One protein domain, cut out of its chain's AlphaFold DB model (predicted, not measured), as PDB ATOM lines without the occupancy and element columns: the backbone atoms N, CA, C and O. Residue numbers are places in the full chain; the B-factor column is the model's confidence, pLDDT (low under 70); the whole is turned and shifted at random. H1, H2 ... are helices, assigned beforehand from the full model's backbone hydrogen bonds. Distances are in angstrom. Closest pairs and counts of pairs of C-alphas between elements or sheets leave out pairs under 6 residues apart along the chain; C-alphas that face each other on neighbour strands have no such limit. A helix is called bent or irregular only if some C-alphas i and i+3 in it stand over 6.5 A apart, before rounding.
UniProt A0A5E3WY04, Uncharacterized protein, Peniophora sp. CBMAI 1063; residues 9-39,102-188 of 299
ATOM      1  N   VAL A   9     144.602 117.627 202.890       82.62
ATOM      2  CA  VAL A   9     145.642 118.291 203.683       82.62
ATOM      3  C   VAL A   9     146.497 119.121 202.729       82.62
ATOM      4  O   VAL A   9     146.885 118.634 201.665       82.62
ATOM      5  N   PHE A  10     146.795 120.370 203.087       82.50
ATOM      6  CA  PHE A  10     147.683 121.214 202.290       82.50
ATOM      7  C   PHE A  10     149.124 120.711 202.428       82.50
ATOM      8  O   PHE A  10     149.770 120.963 203.439       82.50
ATOM      9  N   THR A  11     149.590 119.964 201.429       82.50
ATOM     10  CA  THR A  11     150.934 119.377 201.368       82.50
ATOM     11  C   THR A  11     151.472 119.477 199.947       82.50
ATOM     12  O   THR A  11     150.686 119.530 198.998       82.50
ATOM     13  N   LEU A  12     152.793 119.405 199.782       78.44
ATOM     14  CA  LEU A  12     153.430 119.336 198.463       78.44
ATOM     15  C   LEU A  12     152.841 118.219 197.581       78.44
ATOM     16  O   LEU A  12     152.566 118.441 196.408       78.44
ATOM     17  N   HIS A  13     152.577 117.043 198.158       79.06
ATOM     18  CA  HIS A  13     151.975 115.916 197.440       79.06
ATOM     19  C   HIS A  13     150.565 116.244 196.926       79.06
ATOM     20  O   HIS A  13     150.239 115.975 195.774       79.06
ATOM     21  N   THR A  14     149.730 116.871 197.759       84.81
ATOM     22  CA  THR A  14     148.397 117.332 197.345       84.81
ATOM     23  C   THR A  14     148.489 118.338 196.201       84.81
ATOM     24  O   THR A  14     147.720 118.246 195.251       84.81
ATOM     25  N   ILE A  15     149.437 119.276 196.269       87.31
ATOM     26  CA  ILE A  15     149.643 120.282 195.222       87.31
ATOM     27  C   ILE A  15     150.085 119.636 193.910       87.31
ATOM     28  O   ILE A  15     149.529 119.961 192.866       87.31
ATOM     29  N   PHE A  16     151.007 118.675 193.954       85.19
ATOM     30  CA  PHE A  16     151.420 117.927 192.767       85.19
ATOM     31  C   PHE A  16     150.281 117.142 192.121       85.19
ATOM     32  O   PHE A  16     150.175 117.133 190.898       85.19
ATOM     33  N   ASN A  17     149.393 116.557 192.926       84.88
ATOM     34  CA  ASN A  17     148.201 115.891 192.404       84.88
ATOM     35  C   ASN A  17     147.226 116.875 191.746       84.88
ATOM     36  O   ASN A  17     146.621 116.542 190.736       84.88
ATOM     37  N   ILE A  18     147.065 118.081 192.304       88.81
ATOM     38  CA  ILE A  18     146.173 119.107 191.743       88.81
ATOM     39  C   ILE A  18     146.655 119.570 190.364       88.81
ATOM     40  O   ILE A  18     145.842 119.785 189.471       88.81
ATOM     41  N   ILE A  19     147.968 119.712 190.179       87.88
ATOM     42  CA  ILE A  19     148.561 120.182 188.915       87.88
ATOM     43  C   ILE A  19     148.825 119.042 187.921       87.88
ATOM     44  O   ILE A  19     149.459 119.277 186.897       87.88
ATOM     45  N   ASP A  20     148.373 117.825 188.245       84.62
ATOM     46  CA  ASP A  20     148.577 116.600 187.464       84.62
ATOM     47  C   ASP A  20     150.054 116.369 187.090       84.62
ATOM     48  O   ASP A  20     150.410 116.073 185.947       84.62
ATOM     49  N   LEU A  21     150.954 116.565 188.064       76.62
ATOM     50  CA  LEU A  21     152.380 116.372 187.828       76.62
ATOM     51  C   LEU A  21     152.651 114.884 187.541       76.62
ATOM     52  O   LEU A  21     152.290 114.035 188.363       76.62
ATOM     53  N   PRO A  22     153.342 114.540 186.436       73.56
ATOM     54  CA  PRO A  22     153.657 113.157 186.126       73.56
ATOM     55  C   PRO A  22     154.341 112.434 187.303       73.56
ATOM     56  O   PRO A  22     155.349 112.938 187.813       73.56
ATOM     57  N   PRO A  23     153.881 111.229 187.702       67.75
ATOM     58  CA  PRO A  23     154.390 110.530 188.887       67.75
ATOM     59  C   PRO A  23     155.909 110.325 188.881       67.75
ATOM     60  O   PRO A  23     156.569 110.471 189.903       67.75
ATOM     61  N   HIS A  24     156.498 110.097 187.706       68.25
ATOM     62  CA  HIS A  24     157.942 109.922 187.562       68.25
ATOM     63  C   HIS A  24     158.755 111.190 187.890       68.25
ATOM     64  O   HIS A  24     159.927 111.083 188.251       68.25
ATOM     65  N   LEU A  25     158.183 112.397 187.761       64.62
ATOM     66  CA  LEU A  25     158.842 113.645 188.167       64.62
ATOM     67  C   LEU A  25     158.836 113.798 189.686       64.62
ATOM     68  O   LEU A  25     159.859 114.178 190.256       64.62
ATOM     69  N   LEU A  26     157.727 113.427 190.329       65.00
ATOM     70  CA  LEU A  26     157.646 113.315 191.780       65.00
ATOM     71  C   LEU A  26     158.669 112.297 192.293       65.00
ATOM     72  O   LEU A  26     159.501 112.638 193.131       65.00
ATOM     73  N   ASP A  27     158.699 111.097 191.717       61.53
ATOM     74  CA  ASP A  27     159.668 110.061 192.073       61.53
ATOM     75  C   ASP A  27     161.104 110.542 191.868       61.53
ATOM     76  O   ASP A  27     161.957 110.336 192.729       61.53
ATOM     77  N   ASN A  28     161.402 111.220 190.758       61.44
ATOM     78  CA  ASN A  28     162.731 111.773 190.520       61.44
ATOM     79  C   ASN A  28     163.099 112.843 191.553       61.44
ATOM     80  O   ASN A  28     164.235 112.822 192.022       61.44
ATOM     81  N   PHE A  29     162.171 113.732 191.929       62.91
ATOM     82  CA  PHE A  29     162.371 114.762 192.955       62.91
ATOM     83  C   PHE A  29     162.626 114.147 194.339       62.91
ATOM     84  O   PHE A  29     163.621 114.475 194.989       62.91
ATOM     85  N   LEU A  30     161.801 113.185 194.761       57.94
ATOM     86  CA  LEU A  30     161.955 112.473 196.036       57.94
ATOM     87  C   LEU A  30     163.253 111.665 196.086       57.94
ATOM     88  O   LEU A  30     163.980 111.688 197.084       57.94
ATOM     89  N   ASN A  31     163.602 111.027 194.970       53.38
ATOM     90  CA  ASN A  31     164.835 110.268 194.836       53.38
ATOM     91  C   ASN A  31     166.068 111.152 194.640       53.38
ATOM     92  O   ASN A  31     167.178 110.624 194.699       53.38
ATOM     93  N   GLN A  32     165.948 112.480 194.476       56.06
ATOM     94  CA  GLN A  32     167.132 113.341 194.453       56.06
ATOM     95  C   GLN A  32     167.901 113.226 195.767       56.06
ATOM     96  O   GLN A  32     169.121 113.166 195.728       56.06
ATOM     97  N   LYS A  33     167.239 113.124 196.929       46.59
ATOM     98  CA  LYS A  33     167.941 112.970 198.216       46.59
ATOM     99  C   LYS A  33     168.633 111.607 198.351       46.59
ATOM    100  O   LYS A  33     169.757 111.554 198.854       46.59
ATOM    101  N   ALA A  34     168.008 110.535 197.860       43.44
ATOM    102  CA  ALA A  34     168.602 109.197 197.817       43.44
ATOM    103  C   ALA A  34     169.802 109.155 196.857       43.44
ATOM    104  O   ALA A  34     170.911 108.856 197.285       43.44
ATOM    105  N   ARG A  35     169.634 109.632 195.617       47.78
ATOM    106  CA  ARG A  35     170.717 109.765 194.630       47.78
ATOM    107  C   ARG A  35     171.841 110.684 195.120       47.78
ATOM    108  O   ARG A  35     173.000 110.385 194.879       47.78
ATOM    109  N   ARG A  36     171.533 111.768 195.846       51.22
ATOM    110  CA  ARG A  36     172.519 112.658 196.502       51.22
ATOM    111  C   ARG A  36     173.295 111.934 197.609       51.22
ATOM    112  O   ARG A  36     174.491 112.172 197.758       51.22
ATOM    113  N   THR A  37     172.632 111.070 198.377       47.19
ATOM    114  CA  THR A  37     173.263 110.263 199.436       47.19
ATOM    115  C   THR A  37     174.156 109.186 198.831       47.19
ATOM    116  O   THR A  37     175.307 109.063 199.242       47.19
ATOM    117  N   ASP A  38     173.685 108.499 197.793       49.69
ATOM    118  CA  ASP A  38     174.462 107.507 197.050       49.69
ATOM    119  C   ASP A  38     175.672 108.142 196.363       49.69
ATOM    120  O   ASP A  38     176.776 107.615 196.463       49.69
ATOM    121  N   LEU A  39     175.522 109.321 195.746       49.00
ATOM    122  CA  LEU A  39     176.647 110.044 195.147       49.00
ATOM    123  C   LEU A  39     177.695 110.415 196.206       49.00
ATOM    124  O   LEU A  39     178.892 110.259 195.979       49.00
ATOM    125  N   ASP A 102     154.233 124.605 204.110       79.69
ATOM    126  CA  ASP A 102     154.673 125.974 203.865       79.69
ATOM    127  C   ASP A 102     154.482 126.323 202.377       79.69
ATOM    128  O   ASP A 102     155.158 125.744 201.517       79.69
ATOM    129  N   PRO A 103     153.580 127.266 202.055       87.25
ATOM    130  CA  PRO A 103     153.322 127.682 200.682       87.25
ATOM    131  C   PRO A 103     154.552 128.226 199.951       87.25
ATOM    132  O   PRO A 103     154.665 128.027 198.745       87.25
ATOM    133  N   ARG A 104     155.488 128.871 200.659       85.44
ATOM    134  CA  ARG A 104     156.699 129.425 200.045       85.44
ATOM    135  C   ARG A 104     157.638 128.321 199.575       85.44
ATOM    136  O   ARG A 104     158.090 128.346 198.437       85.44
ATOM    137  N   LEU A 105     157.884 127.322 200.423       79.25
ATOM    138  CA  LEU A 105     158.727 126.178 200.063       79.25
ATOM    139  C   LEU A 105     158.113 125.374 198.911       79.25
ATOM    140  O   LEU A 105     158.831 124.919 198.025       79.25
ATOM    141  N   ILE A 106     156.782 125.233 198.882       82.31
ATOM    142  CA  ILE A 106     156.094 124.613 197.743       82.31
ATOM    143  C   ILE A 106     156.298 125.445 196.464       82.31
ATOM    144  O   ILE A 106     156.601 124.865 195.423       82.31
ATOM    145  N   ALA A 107     156.175 126.775 196.522       85.56
ATOM    146  CA  ALA A 107     156.405 127.649 195.368       85.56
ATOM    147  C   ALA A 107     157.841 127.541 194.818       85.56
ATOM    148  O   ALA A 107     158.021 127.445 193.603       85.56
ATOM    149  N   GLU A 108     158.853 127.483 195.692       80.31
ATOM    150  CA  GLU A 108     160.259 127.284 195.302       80.31
ATOM    151  C   GLU A 108     160.441 125.963 194.540       80.31
ATOM    152  O   GLU A 108     161.040 125.931 193.465       80.31
ATOM    153  N   VAL A 109     159.838 124.882 195.042       78.12
ATOM    154  CA  VAL A 109     159.878 123.574 194.378       78.12
ATOM    155  C   VAL A 109     159.170 123.601 193.021       78.12
ATOM    156  O   VAL A 109     159.687 123.049 192.052       78.12
ATOM    157  N   LEU A 110     158.004 124.247 192.916       80.31
ATOM    158  CA  LEU A 110     157.266 124.363 191.651       80.31
ATOM    159  C   LEU A 110     158.049 125.162 190.603       80.31
ATOM    160  O   LEU A 110     158.078 124.785 189.429       80.31
ATOM    161  N   LYS A 111     158.730 126.227 191.030       78.62
ATOM    162  CA  LYS A 111     159.626 127.009 190.178       78.62
ATOM    163  C   LYS A 111     160.763 126.153 189.621       78.62
ATOM    164  O   LYS A 111     161.007 126.198 188.414       78.62
ATOM    165  N   ASP A 112     161.417 125.366 190.475       74.56
ATOM    166  CA  ASP A 112     162.531 124.489 190.095       74.56
ATOM    167  C   ASP A 112     162.086 123.337 189.177       74.56
ATOM    168  O   ASP A 112     162.803 122.951 188.251       74.56
ATOM    169  N   LEU A 113     160.878 122.805 189.388       69.88
ATOM    170  CA  LEU A 113     160.279 121.712 188.612       69.88
ATOM    171  C   LEU A 113     159.667 122.159 187.272       69.88
ATOM    172  O   LEU A 113     158.712 121.545 186.812       69.88
ATOM    173  N   TRP A 114     160.241 123.172 186.618       62.34
ATOM    174  CA  TRP A 114     159.849 123.703 185.299       62.34
ATOM    175  C   TRP A 114     158.654 124.659 185.231       62.34
ATOM    176  O   TRP A 114     158.439 125.236 184.163       62.34
ATOM    177  N   VAL A 115     157.905 124.920 186.307       55.97
ATOM    178  CA  VAL A 115     156.769 125.857 186.198       55.97
ATOM    179  C   VAL A 115     157.228 127.324 186.110       55.97
ATOM    180  O   VAL A 115     156.474 128.180 185.667       55.97
ATOM    181  N   GLY A 116     158.485 127.633 186.453       49.44
ATOM    182  CA  GLY A 116     159.000 129.010 186.461       49.44
ATOM    183  C   GLY A 116     159.510 129.570 185.123       49.44
ATOM    184  O   GLY A 116     159.851 130.750 185.072       49.44
ATOM    185  N   GLY A 117     159.630 128.756 184.067       56.38
ATOM    186  CA  GLY A 117     160.222 129.182 182.783       56.38
ATOM    187  C   GLY A 117     159.256 129.245 181.598       56.38
ATOM    188  O   GLY A 117     159.593 129.835 180.575       56.38
ATOM    189  N   ASP A 118     158.082 128.633 181.729       79.81
ATOM    190  CA  ASP A 118     157.064 128.533 180.686       79.81
ATOM    191  C   ASP A 118     155.790 129.223 181.179       79.81
ATOM    192  O   ASP A 118     155.113 128.733 182.087       79.81
ATOM    193  N   ASP A 119     155.499 130.385 180.595       86.62
ATOM    194  CA  ASP A 119     154.378 131.228 180.997       86.62
ATOM    195  C   ASP A 119     153.035 130.487 180.878       86.62
ATOM    196  O   ASP A 119     152.198 130.605 181.771       86.62
ATOM    197  N   GLU A 120     152.843 129.652 179.849       86.56
ATOM    198  CA  GLU A 120     151.593 128.903 179.653       86.56
ATOM    199  C   GLU A 120     151.392 127.849 180.744       86.56
ATOM    200  O   GLU A 120     150.288 127.694 181.277       86.56
ATOM    201  N   LYS A 121     152.465 127.147 181.129       84.62
ATOM    202  CA  LYS A 121     152.419 126.175 182.231       84.62
ATOM    203  C   LYS A 121     152.187 126.850 183.577       84.62
ATOM    204  O   LYS A 121     151.449 126.309 184.399       84.62
ATOM    205  N   PHE A 122     152.774 128.025 183.796       87.88
ATOM    206  CA  PHE A 122     152.523 128.824 184.993       87.88
ATOM    207  C   PHE A 122     151.051 129.236 185.097       87.88
ATOM    208  O   PHE A 122     150.426 129.041 186.144       87.88
ATOM    209  N   GLU A 123     150.456 129.726 184.002       89.75
ATOM    210  CA  GLU A 123     149.025 130.034 183.988       89.75
ATOM    211  C   GLU A 123     148.175 128.788 184.250       89.75
ATOM    212  O   GLU A 123     147.242 128.835 185.054       89.75
ATOM    213  N   ALA A 124     148.480 127.674 183.580       89.44
ATOM    214  CA  ALA A 124     147.744 126.423 183.727       89.44
ATOM    215  C   ALA A 124     147.787 125.901 185.172       89.44
ATOM    216  O   ALA A 124     146.752 125.500 185.704       89.44
ATOM    217  N   MET A 125     148.944 125.993 185.833       90.56
ATOM    218  CA  MET A 125     149.108 125.639 187.243       90.56
ATOM    219  C   MET A 125     148.182 126.463 188.145       90.56
ATOM    220  O   MET A 125     147.429 125.903 188.941       90.56
ATOM    221  N   LEU A 126     148.195 127.793 188.011       91.62
ATOM    222  CA  LEU A 126     147.362 128.658 188.849       91.62
ATOM    223  C   LEU A 126     145.863 128.466 188.567       91.62
ATOM    224  O   LEU A 126     145.048 128.566 189.484       91.62
ATOM    225  N   ARG A 127     145.491 128.107 187.331       90.81
ATOM    226  CA  ARG A 127     144.120 127.689 186.994       90.81
ATOM    227  C   ARG A 127     143.739 126.366 187.658       90.81
ATOM    228  O   ARG A 127     142.605 126.244 188.110       90.81
ATOM    229  N   ALA A 128     144.660 125.410 187.747       91.12
ATOM    230  CA  ALA A 128     144.410 124.118 188.382       91.12
ATOM    231  C   ALA A 128     144.133 124.243 189.890       91.12
ATOM    232  O   ALA A 128     143.391 123.439 190.438       91.12
ATOM    233  N   PHE A 129     144.655 125.269 190.570       91.69
ATOM    234  CA  PHE A 129     144.371 125.508 191.992       91.69
ATOM    235  C   PHE A 129     142.929 125.950 192.275       91.69
ATOM    236  O   PHE A 129     142.394 125.674 193.351       91.69
ATOM    237  N   GLU A 130     142.297 126.631 191.322       89.25
ATOM    238  CA  GLU A 130     141.042 127.366 191.509       89.25
ATOM    239  C   GLU A 130     139.854 126.497 191.980       89.25
ATOM    240  O   GLU A 130     139.170 126.905 192.921       89.25
ATOM    241  N   PRO A 131     139.635 125.270 191.465       88.62
ATOM    242  CA  PRO A 131     138.557 124.397 191.937       88.62
ATOM    243  C   PRO A 131     138.731 123.892 193.379       88.62
ATOM    244  O   PRO A 131     137.778 123.395 193.979       88.62
ATOM    245  N   HIS A 132     139.940 123.993 193.943       90.25
ATOM    246  CA  HIS A 132     140.287 123.405 195.241       90.25
ATOM    247  C   HIS A 132     140.309 124.420 196.389       90.25
ATOM    248  O   HIS A 132     140.390 124.028 197.556       90.25
ATOM    249  N   VAL A 133     140.205 125.723 196.107       91.00
ATOM    250  CA  VAL A 133     140.251 126.758 197.158       91.00
ATOM    251  C   VAL A 133     139.046 126.683 198.101       91.00
ATOM    252  O   VAL A 133     139.128 127.121 199.243       91.00
ATOM    253  N   ASP A 134     137.946 126.069 197.660       91.06
ATOM    254  CA  ASP A 134     136.696 125.994 198.419       91.06
ATOM    255  C   ASP A 134     136.645 124.820 199.416       91.06
ATOM    256  O   ASP A 134     135.623 124.634 200.080       91.06
ATOM    257  N   CYS A 135     137.717 124.028 199.550       88.25
ATOM    258  CA  CYS A 135     137.747 122.842 200.413       88.25
ATOM    259  C   CYS A 135     137.609 123.173 201.908       88.25
ATOM    260  O   CYS A 135     136.702 122.672 202.569       88.25
ATOM    261  N   THR A 136     138.508 123.998 202.451       90.62
ATOM    262  CA  THR A 136     138.472 124.470 203.847       90.62
ATOM    263  C   THR A 136     139.078 125.866 203.940       90.62
ATOM    264  O   THR A 136     139.884 126.257 203.099       90.62
ATOM    265  N   ALA A 137     138.760 126.617 204.995       90.81
ATOM    266  CA  ALA A 137     139.314 127.957 205.189       90.81
ATOM    267  C   ALA A 137     140.842 127.952 205.390       90.81
ATOM    268  O   ALA A 137     141.526 128.893 204.987       90.81
ATOM    269  N   SER A 138     141.399 126.907 206.015       89.56
ATOM    270  CA  SER A 138     142.853 126.755 206.146       89.56
ATOM    271  C   SER A 138     143.500 126.464 204.795       89.56
ATOM    272  O   SER A 138     144.488 127.110 204.455       89.56
ATOM    273  N   PHE A 139     142.907 125.568 204.004       91.25
ATOM    274  CA  PHE A 139     143.385 125.236 202.666       91.25
ATOM    275  C   PHE A 139     143.301 126.443 201.725       91.25
ATOM    276  O   PHE A 139     144.279 126.759 201.058       91.25
ATOM    277  N   ALA A 140     142.187 127.181 201.752       94.06
ATOM    278  CA  ALA A 140     141.993 128.436 201.030       94.06
ATOM    279  C   ALA A 140     143.107 129.449 201.332       94.06
ATOM    280  O   ALA A 140     143.711 130.015 200.424       94.06
ATOM    281  N   ARG A 141     143.424 129.651 202.617       94.81
ATOM    282  CA  ARG A 141     144.496 130.563 203.032       94.81
ATOM    283  C   ARG A 141     145.856 130.106 202.510       94.81
ATOM    284  O   ARG A 141     146.567 130.913 201.921       94.81
ATOM    285  N   CYS A 142     146.211 128.837 202.704       93.81
ATOM    286  CA  CYS A 142     147.486 128.304 202.228       93.81
ATOM    287  C   CYS A 142     147.594 128.357 200.698       93.81
ATOM    288  O   CYS A 142     148.649 128.696 200.176       93.81
ATOM    289  N   MET A 143     146.497 128.109 199.978       95.38
ATOM    290  CA  MET A 143     146.461 128.206 198.521       95.38
ATOM    291  C   MET A 143     146.629 129.650 198.037       95.38
ATOM    292  O   MET A 143     147.400 129.897 197.119       95.38
ATOM    293  N   ALA A 144     145.980 130.629 198.673       96.94
ATOM    294  CA  ALA A 144     146.181 132.044 198.344       96.94
ATOM    295  C   ALA A 144     147.624 132.500 198.608       96.94
ATOM    296  O   ALA A 144     148.188 133.269 197.834       96.94
ATOM    297  N   GLN A 145     148.235 132.004 199.688       95.88
ATOM    298  CA  GLN A 145     149.653 132.228 199.960       95.88
ATOM    299  C   GLN A 145     150.524 131.582 198.880       95.88
ATOM    300  O   GLN A 145     151.406 132.247 198.360       95.88
ATOM    301  N   LEU A 146     150.234 130.344 198.473       94.25
ATOM    302  CA  LEU A 146     150.976 129.659 197.414       94.25
ATOM    303  C   LEU A 146     150.912 130.425 196.092       94.25
ATOM    304  O   LEU A 146     151.935 130.597 195.439       94.25
ATOM    305  N   VAL A 147     149.726 130.915 195.722       95.56
ATOM    306  CA  VAL A 147     149.528 131.765 194.540       95.56
ATOM    307  C   VAL A 147     150.410 133.010 194.627       95.56
ATOM    308  O   VAL A 147     151.126 133.310 193.677       95.56
ATOM    309  N   ALA A 148     150.396 133.709 195.765       95.56
ATOM    310  CA  ALA A 148     151.192 134.916 195.958       95.56
ATOM    311  C   ALA A 148     152.704 134.649 195.871       95.56
ATOM    312  O   ALA A 148     153.398 135.350 195.142       95.56
ATOM    313  N   GLU A 149     153.201 133.617 196.556       93.38
ATOM    314  CA  GLU A 149     154.621 133.240 196.523       93.38
ATOM    315  C   GLU A 149     155.040 132.793 195.110       93.38
ATOM    316  O   GLU A 149     156.094 133.185 194.620       93.38
ATOM    317  N   SER A 150     154.184 132.047 194.402       91.88
ATOM    318  CA  SER A 150     154.444 131.629 193.015       91.88
ATOM    319  C   SER A 150     154.516 132.824 192.061       91.88
ATOM    320  O   SER A 150     155.354 132.843 191.162       91.88
ATOM    321  N   ILE A 151     153.660 133.831 192.261       92.56
ATOM    322  CA  ILE A 151     153.664 135.082 191.494       92.56
ATOM    323  C   ILE A 151     154.925 135.906 191.773       92.56
ATOM    324  O   ILE A 151     155.562 136.358 190.824       92.56
ATOM    325  N   ASP A 152     155.294 136.090 193.042       90.81
ATOM    326  CA  ASP A 152     156.483 136.863 193.440       90.81
ATOM    327  C   ASP A 152     157.775 136.237 192.897       90.81
ATOM    328  O   ASP A 152     158.697 136.920 192.451       90.81
ATOM    329  N   MET A 153     157.814 134.905 192.860       86.44
ATOM    330  CA  MET A 153     158.945 134.157 192.334       86.44
ATOM    331  C   MET A 153     159.009 134.116 190.800       86.44
ATOM    332  O   MET A 153     160.065 133.722 190.273       86.44
ATOM    333  N   HIS A 154     157.938 134.509 190.094       85.50
ATOM    334  CA  HIS A 154     157.885 134.540 188.631       85.50
ATOM    335  C   HIS A 154     158.559 135.798 188.079       85.50
ATOM    336  O   HIS A 154     158.258 136.927 188.461       85.50
ATOM    337  N   GLY A 155     159.489 135.623 187.139       77.31
ATOM    338  CA  GLY A 155     160.310 136.729 186.626       77.31
ATOM    339  C   GLY A 155     159.597 137.645 185.624       77.31
ATOM    340  O   GLY A 155     160.059 138.762 185.372       77.31
ATOM    341  N   HIS A 156     158.484 137.198 185.033       83.62
ATOM    342  CA  HIS A 156     157.863 137.870 183.893       83.62
ATOM    343  C   HIS A 156     156.675 138.760 184.300       83.62
ATOM    344  O   HIS A 156     155.537 138.315 184.451       83.62
ATOM    345  N   ARG A 157     156.933 140.070 184.443       84.56
ATOM    346  CA  ARG A 157     155.960 141.052 184.972       84.56
ATOM    347  C   ARG A 157     154.635 141.122 184.206       84.56
ATOM    348  O   ARG A 157     153.606 141.368 184.829       84.56
ATOM    349  N   ALA A 158     154.649 140.977 182.880       84.75
ATOM    350  CA  ALA A 158     153.426 141.066 182.078       84.75
ATOM    351  C   ALA A 158     152.487 139.885 182.362       84.75
ATOM    352  O   ALA A 158     151.295 140.084 182.589       84.75
ATOM    353  N   VAL A 159     153.055 138.680 182.445       85.62
ATOM    354  CA  VAL A 159     152.322 137.445 182.748       85.62
ATOM    355  C   VAL A 159     151.841 137.451 184.188       85.62
ATOM    356  O   VAL A 159     150.663 137.220 184.428       85.62
ATOM    357  N   VAL A 160     152.686 137.862 185.138       87.94
ATOM    358  CA  VAL A 160     152.280 138.064 186.539       87.94
ATOM    359  C   VAL A 160     151.030 138.938 186.651       87.94
ATOM    360  O   VAL A 160     150.089 138.563 187.350       87.94
ATOM    361  N   ARG A 161     150.980 140.084 185.957       88.94
ATOM    362  CA  ARG A 161     149.801 140.965 186.001       88.94
ATOM    363  C   ARG A 161     148.565 140.298 185.405       88.94
ATOM    364  O   ARG A 161     147.505 140.370 186.019       88.94
ATOM    365  N   GLY A 162     148.703 139.657 184.244       89.94
ATOM    366  CA  GLY A 162     147.598 138.956 183.584       89.94
ATOM    367  C   GLY A 162     147.027 137.835 184.450       89.94
ATOM    368  O   GLY A 162     145.813 137.746 184.641       89.94
ATOM    369  N   VAL A 163     147.899 137.031 185.057       89.38
ATOM    370  CA  VAL A 163     147.480 135.919 185.910       89.38
ATOM    371  C   VAL A 163     146.895 136.402 187.232       89.38
ATOM    372  O   VAL A 163     145.851 135.895 187.636       89.38
ATOM    373  N   SER A 164     147.498 137.412 187.868       91.00
ATOM    374  CA  SER A 164     146.942 138.026 189.085       91.00
ATOM    375  C   SER A 164     145.519 138.516 188.828       91.00
ATOM    376  O   SER A 164     144.597 138.120 189.540       91.00
ATOM    377  N   ALA A 165     145.314 139.276 187.744       92.56
ATOM    378  CA  ALA A 165     143.994 139.754 187.346       92.56
ATOM    379  C   ALA A 165     143.017 138.596 187.082       92.56
ATOM    380  O   ALA A 165     141.891 138.629 187.563       92.56
ATOM    381  N   SER A 166     143.447 137.536 186.387       92.75
ATOM    382  CA  SER A 166     142.608 136.357 186.123       92.75
ATOM    383  C   SER A 166     142.191 135.619 187.405       92.75
ATOM    384  O   SER A 166     141.035 135.213 187.525       92.75
ATOM    385  N   VAL A 167     143.105 135.406 188.358       93.75
ATOM    386  CA  VAL A 167     142.802 134.702 189.622       93.75
ATOM    387  C   VAL A 167     141.845 135.522 190.490       93.75
ATOM    388  O   VAL A 167     140.897 134.978 191.068       93.75
ATOM    389  N   VAL A 168     142.076 136.835 190.556       95.19
ATOM    390  CA  VAL A 168     141.222 137.779 191.282       95.19
ATOM    391  C   VAL A 168     139.834 137.825 190.646       95.19
ATOM    392  O   VAL A 168     138.857 137.570 191.346       95.19
ATOM    393  N   PHE A 169     139.752 138.016 189.326       94.50
ATOM    394  CA  PHE A 169     138.500 138.079 188.569       94.50
ATOM    395  C   PHE A 169     137.608 136.849 188.798       94.50
ATOM    396  O   PHE A 169     136.447 136.982 189.181       94.50
ATOM    397  N   ARG A 170     138.150 135.633 188.671       92.88
ATOM    398  CA  ARG A 170     137.365 134.406 188.911       92.88
ATOM    399  C   ARG A 170     136.870 134.306 190.347       92.88
ATOM    400  O   ARG A 170     135.739 133.901 190.598       92.88
ATOM    401  N   SER A 171     137.711 134.697 191.304       94.19
ATOM    402  CA  SER A 171     137.315 134.707 192.713       94.19
ATOM    403  C   SER A 171     136.171 135.687 192.955       94.19
ATOM    404  O   SER A 171     135.223 135.338 193.658       94.19
ATOM    405  N   THR A 172     136.221 136.872 192.337       94.12
ATOM    406  CA  THR A 172     135.135 137.855 192.408       94.12
ATOM    407  C   THR A 172     133.857 137.363 191.733       94.12
ATOM    408  O   THR A 172     132.792 137.506 192.323       94.12
ATOM    409  N   GLU A 173     133.934 136.681 190.583       93.06
ATOM    410  CA  GLU A 173     132.755 136.117 189.909       93.06
ATOM    411  C   GLU A 173     132.026 135.083 190.779       93.06
ATOM    412  O   GLU A 173     130.797 135.114 190.890       93.06
ATOM    413  N   VAL A 174     132.772 134.186 191.434       91.69
ATOM    414  CA  VAL A 174     132.194 133.184 192.345       91.69
ATOM    415  C   VAL A 174     131.545 133.856 193.556       91.69
ATOM    416  O   VAL A 174     130.447 133.466 193.961       91.69
ATOM    417  N   ILE A 175     132.197 134.876 194.123       92.75
ATOM    418  CA  ILE A 175     131.657 135.650 195.246       92.75
ATOM    419  C   ILE A 175     130.362 136.355 194.828       92.75
ATOM    420  O   ILE A 175     129.347 136.192 195.501       92.75
ATOM    421  N   ASP A 176     130.356 137.069 193.704       91.06
ATOM    422  CA  ASP A 176     129.193 137.812 193.217       91.06
ATOM    423  C   ASP A 176     128.014 136.903 192.872       91.06
ATOM    424  O   ASP A 176     126.862 137.228 193.177       91.06
ATOM    425  N   ALA A 177     128.275 135.748 192.257       89.69
ATOM    426  CA  ALA A 177     127.243 134.755 191.981       89.69
ATOM    427  C   ALA A 177     126.568 134.278 193.275       89.69
ATOM    428  O   ALA A 177     125.342 134.128 193.325       89.69
ATOM    429  N   GLU A 178     127.347 134.085 194.339       88.06
ATOM    430  CA  GLU A 178     126.805 133.637 195.613       88.06
ATOM    431  C   GLU A 178     126.106 134.749 196.392       88.06
ATOM    432  O   GLU A 178     125.060 134.503 196.994       88.06
ATOM    433  N   VAL A 179     126.605 135.985 196.319       87.06
ATOM    434  CA  VAL A 179     125.913 137.164 196.856       87.06
ATOM    435  C   VAL A 179     124.539 137.313 196.199       87.06
ATOM    436  O   VAL A 179     123.534 137.425 196.905       87.06
ATOM    437  N   LYS A 180     124.457 137.219 194.865       87.00
ATOM    438  CA  LYS A 180     123.183 137.241 194.121       87.00
ATOM    439  C   LYS A 180     122.244 136.123 194.574       87.00
ATOM    440  O   LYS A 180     121.079 136.382 194.875       87.00
ATOM    441  N   ARG A 181     122.757 134.898 194.723       84.25
ATOM    442  CA  ARG A 181     121.979 133.762 195.243       84.25
ATOM    443  C   ARG A 181     121.446 134.027 196.654       84.25
ATOM    444  O   ARG A 181     120.305 133.674 196.953       84.25
ATOM    445  N   HIS A 182     122.241 134.664 197.513       78.88
ATOM    446  CA  HIS A 182     121.839 135.014 198.877       78.88
ATOM    447  C   HIS A 182     120.743 136.090 198.912       78.88
ATOM    448  O   HIS A 182     119.866 136.046 199.777       78.88
ATOM    449  N   VAL A 183     120.758 137.029 197.958       78.88
ATOM    450  CA  VAL A 183     119.695 138.033 197.780       78.88
ATOM    451  C   VAL A 183     118.366 137.369 197.407       78.88
ATOM    452  O   VAL A 183     117.323 137.747 197.943       78.88
ATOM    453  N   GLU A 184     118.397 136.363 196.531       82.00
ATOM    454  CA  GLU A 184     117.203 135.631 196.087       82.00
ATOM    455  C   GLU A 184     116.654 134.673 197.156       82.00
ATOM    456  O   GLU A 184     115.437 134.568 197.335       82.00
ATOM    457  N   LYS A 185     117.537 133.971 197.879       77.69
ATOM    458  CA  LYS A 185     117.180 132.957 198.884       77.69
ATOM    459  C   LYS A 185     117.939 133.195 200.196       77.69
ATOM    460  O   LYS A 185     119.002 132.607 200.409       77.69
ATOM    461  N   PRO A 186     117.388 134.022 201.103       66.44
ATOM    462  CA  PRO A 186     118.044 134.344 202.363       66.44
ATOM    463  C   PRO A 186     118.148 133.120 203.273       66.44
ATOM    464  O   PRO A 186     117.228 132.303 203.327       66.44
ATOM    465  N   CYS A 187     119.218 133.058 204.066       65.25
ATOM    466  CA  CYS A 187     119.372 132.086 205.152       65.25
ATOM    467  C   CYS A 187     119.372 130.613 204.706       65.25
ATOM    468  O   CYS A 187     119.041 129.735 205.506       65.25
ATOM    469  N   SER A 188     119.809 130.315 203.474       62.22
ATOM    470  CA  SER A 188     120.396 128.997 203.225       62.22
ATOM    471  C   SER A 188     121.547 128.784 204.224       62.22
ATOM    472  O   SER A 188     122.189 129.766 204.627       62.22
TER     473      SER A 188
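This is residues 9 to 39 and 102 to 188 of the 299 residues of an uncharacterized protein of Peniophora sp. CBMAI 1063 (UniProt A0A5E3WY04). A compact helical body has two helical arms that stick out at opposite ends. In the body H4, H5 and the first part of H6 run side by side, H5 against the other two, with H3 packed steeply on H5 and the short H1 near H3 and H4; the arms are residues 30 to 39 of H2 and residues 172 to 188, of which 172 to 184 belong to H6. The printed part has 118 residues with six named helices, H1 to H6 in order, and no named strand: the class is all helix. The whole is loose, with a radius of gyration of the C-alphas of 16.9 A, and only just elongated, spanning 64 by 32 by 21 A.

H1 is residues 12 to 18, beginning at C-alpha 12 (153.430, 119.336, 198.463). H2, residues 23 to 39, is 23.1 A long and has a kink of 42 degrees near residue 33; it is neither bent nor irregular, but only just: C-alphas 30 and 33 are 6.4 A apart. H3, residues 103 to 115, is irregular, with C-alphas 112 and 115 7.1 A apart. H4, residues 119 to 132, is 21.5 A long and only just irregular, with C-alphas 128 and 131 6.9 A apart. H5, residues 137 to 152, is 22.6 A long. H6, residues 157 to 184, is 40.7 A long, its last C-alpha at (117.203, 135.631, 196.087).

H4, H5 and H6 form an up and down bundle, each running against the one before it. H4 and H5, a helical hairpin, only just touch, with 3 pairs of C-alphas within 8 A, the closest those of Leu 126 and Val 147 at 6.8 A; their tilt is a shallow 9 degrees. H4 touches residues 159 to 167 of H6 at a shallow tilt of 23 degrees, the closest C-alphas being those of Glu 123 and Val 163, 6.4 A apart. H5 and H6 are close but not clearly touching. H3 touches H5 at a steep tilt of 50 degrees, the closest C-alphas, of Pro 103 and Leu 146, 4.5 A apart. H3 and H4 touch only at the corner, and only just, with 3 pairs of C-alphas within 8 A, the closest those of Val 115 and Phe 122 at 5.3 A. H1 is close but not clearly touching to H2, H3 and H4. H2 and H6 are apart. In H1, H5 and H6 every O i to N i+4 pair is within hydrogen-bond range, against 11 of 13 in H2, 7 of 9 in H3 and 7 of 10 in H4.

The C-alphas farthest apart, those of Leu 39 and Glu 184, are 64.7 A apart. Residues 40 to 101 are not printed, and C-alphas 39 and 102 are 28.5 A apart across this cut. The links that are printed whole are tight. Confidence is under 70 in residues 23 to 39, 113 to 117 and 186 to 188.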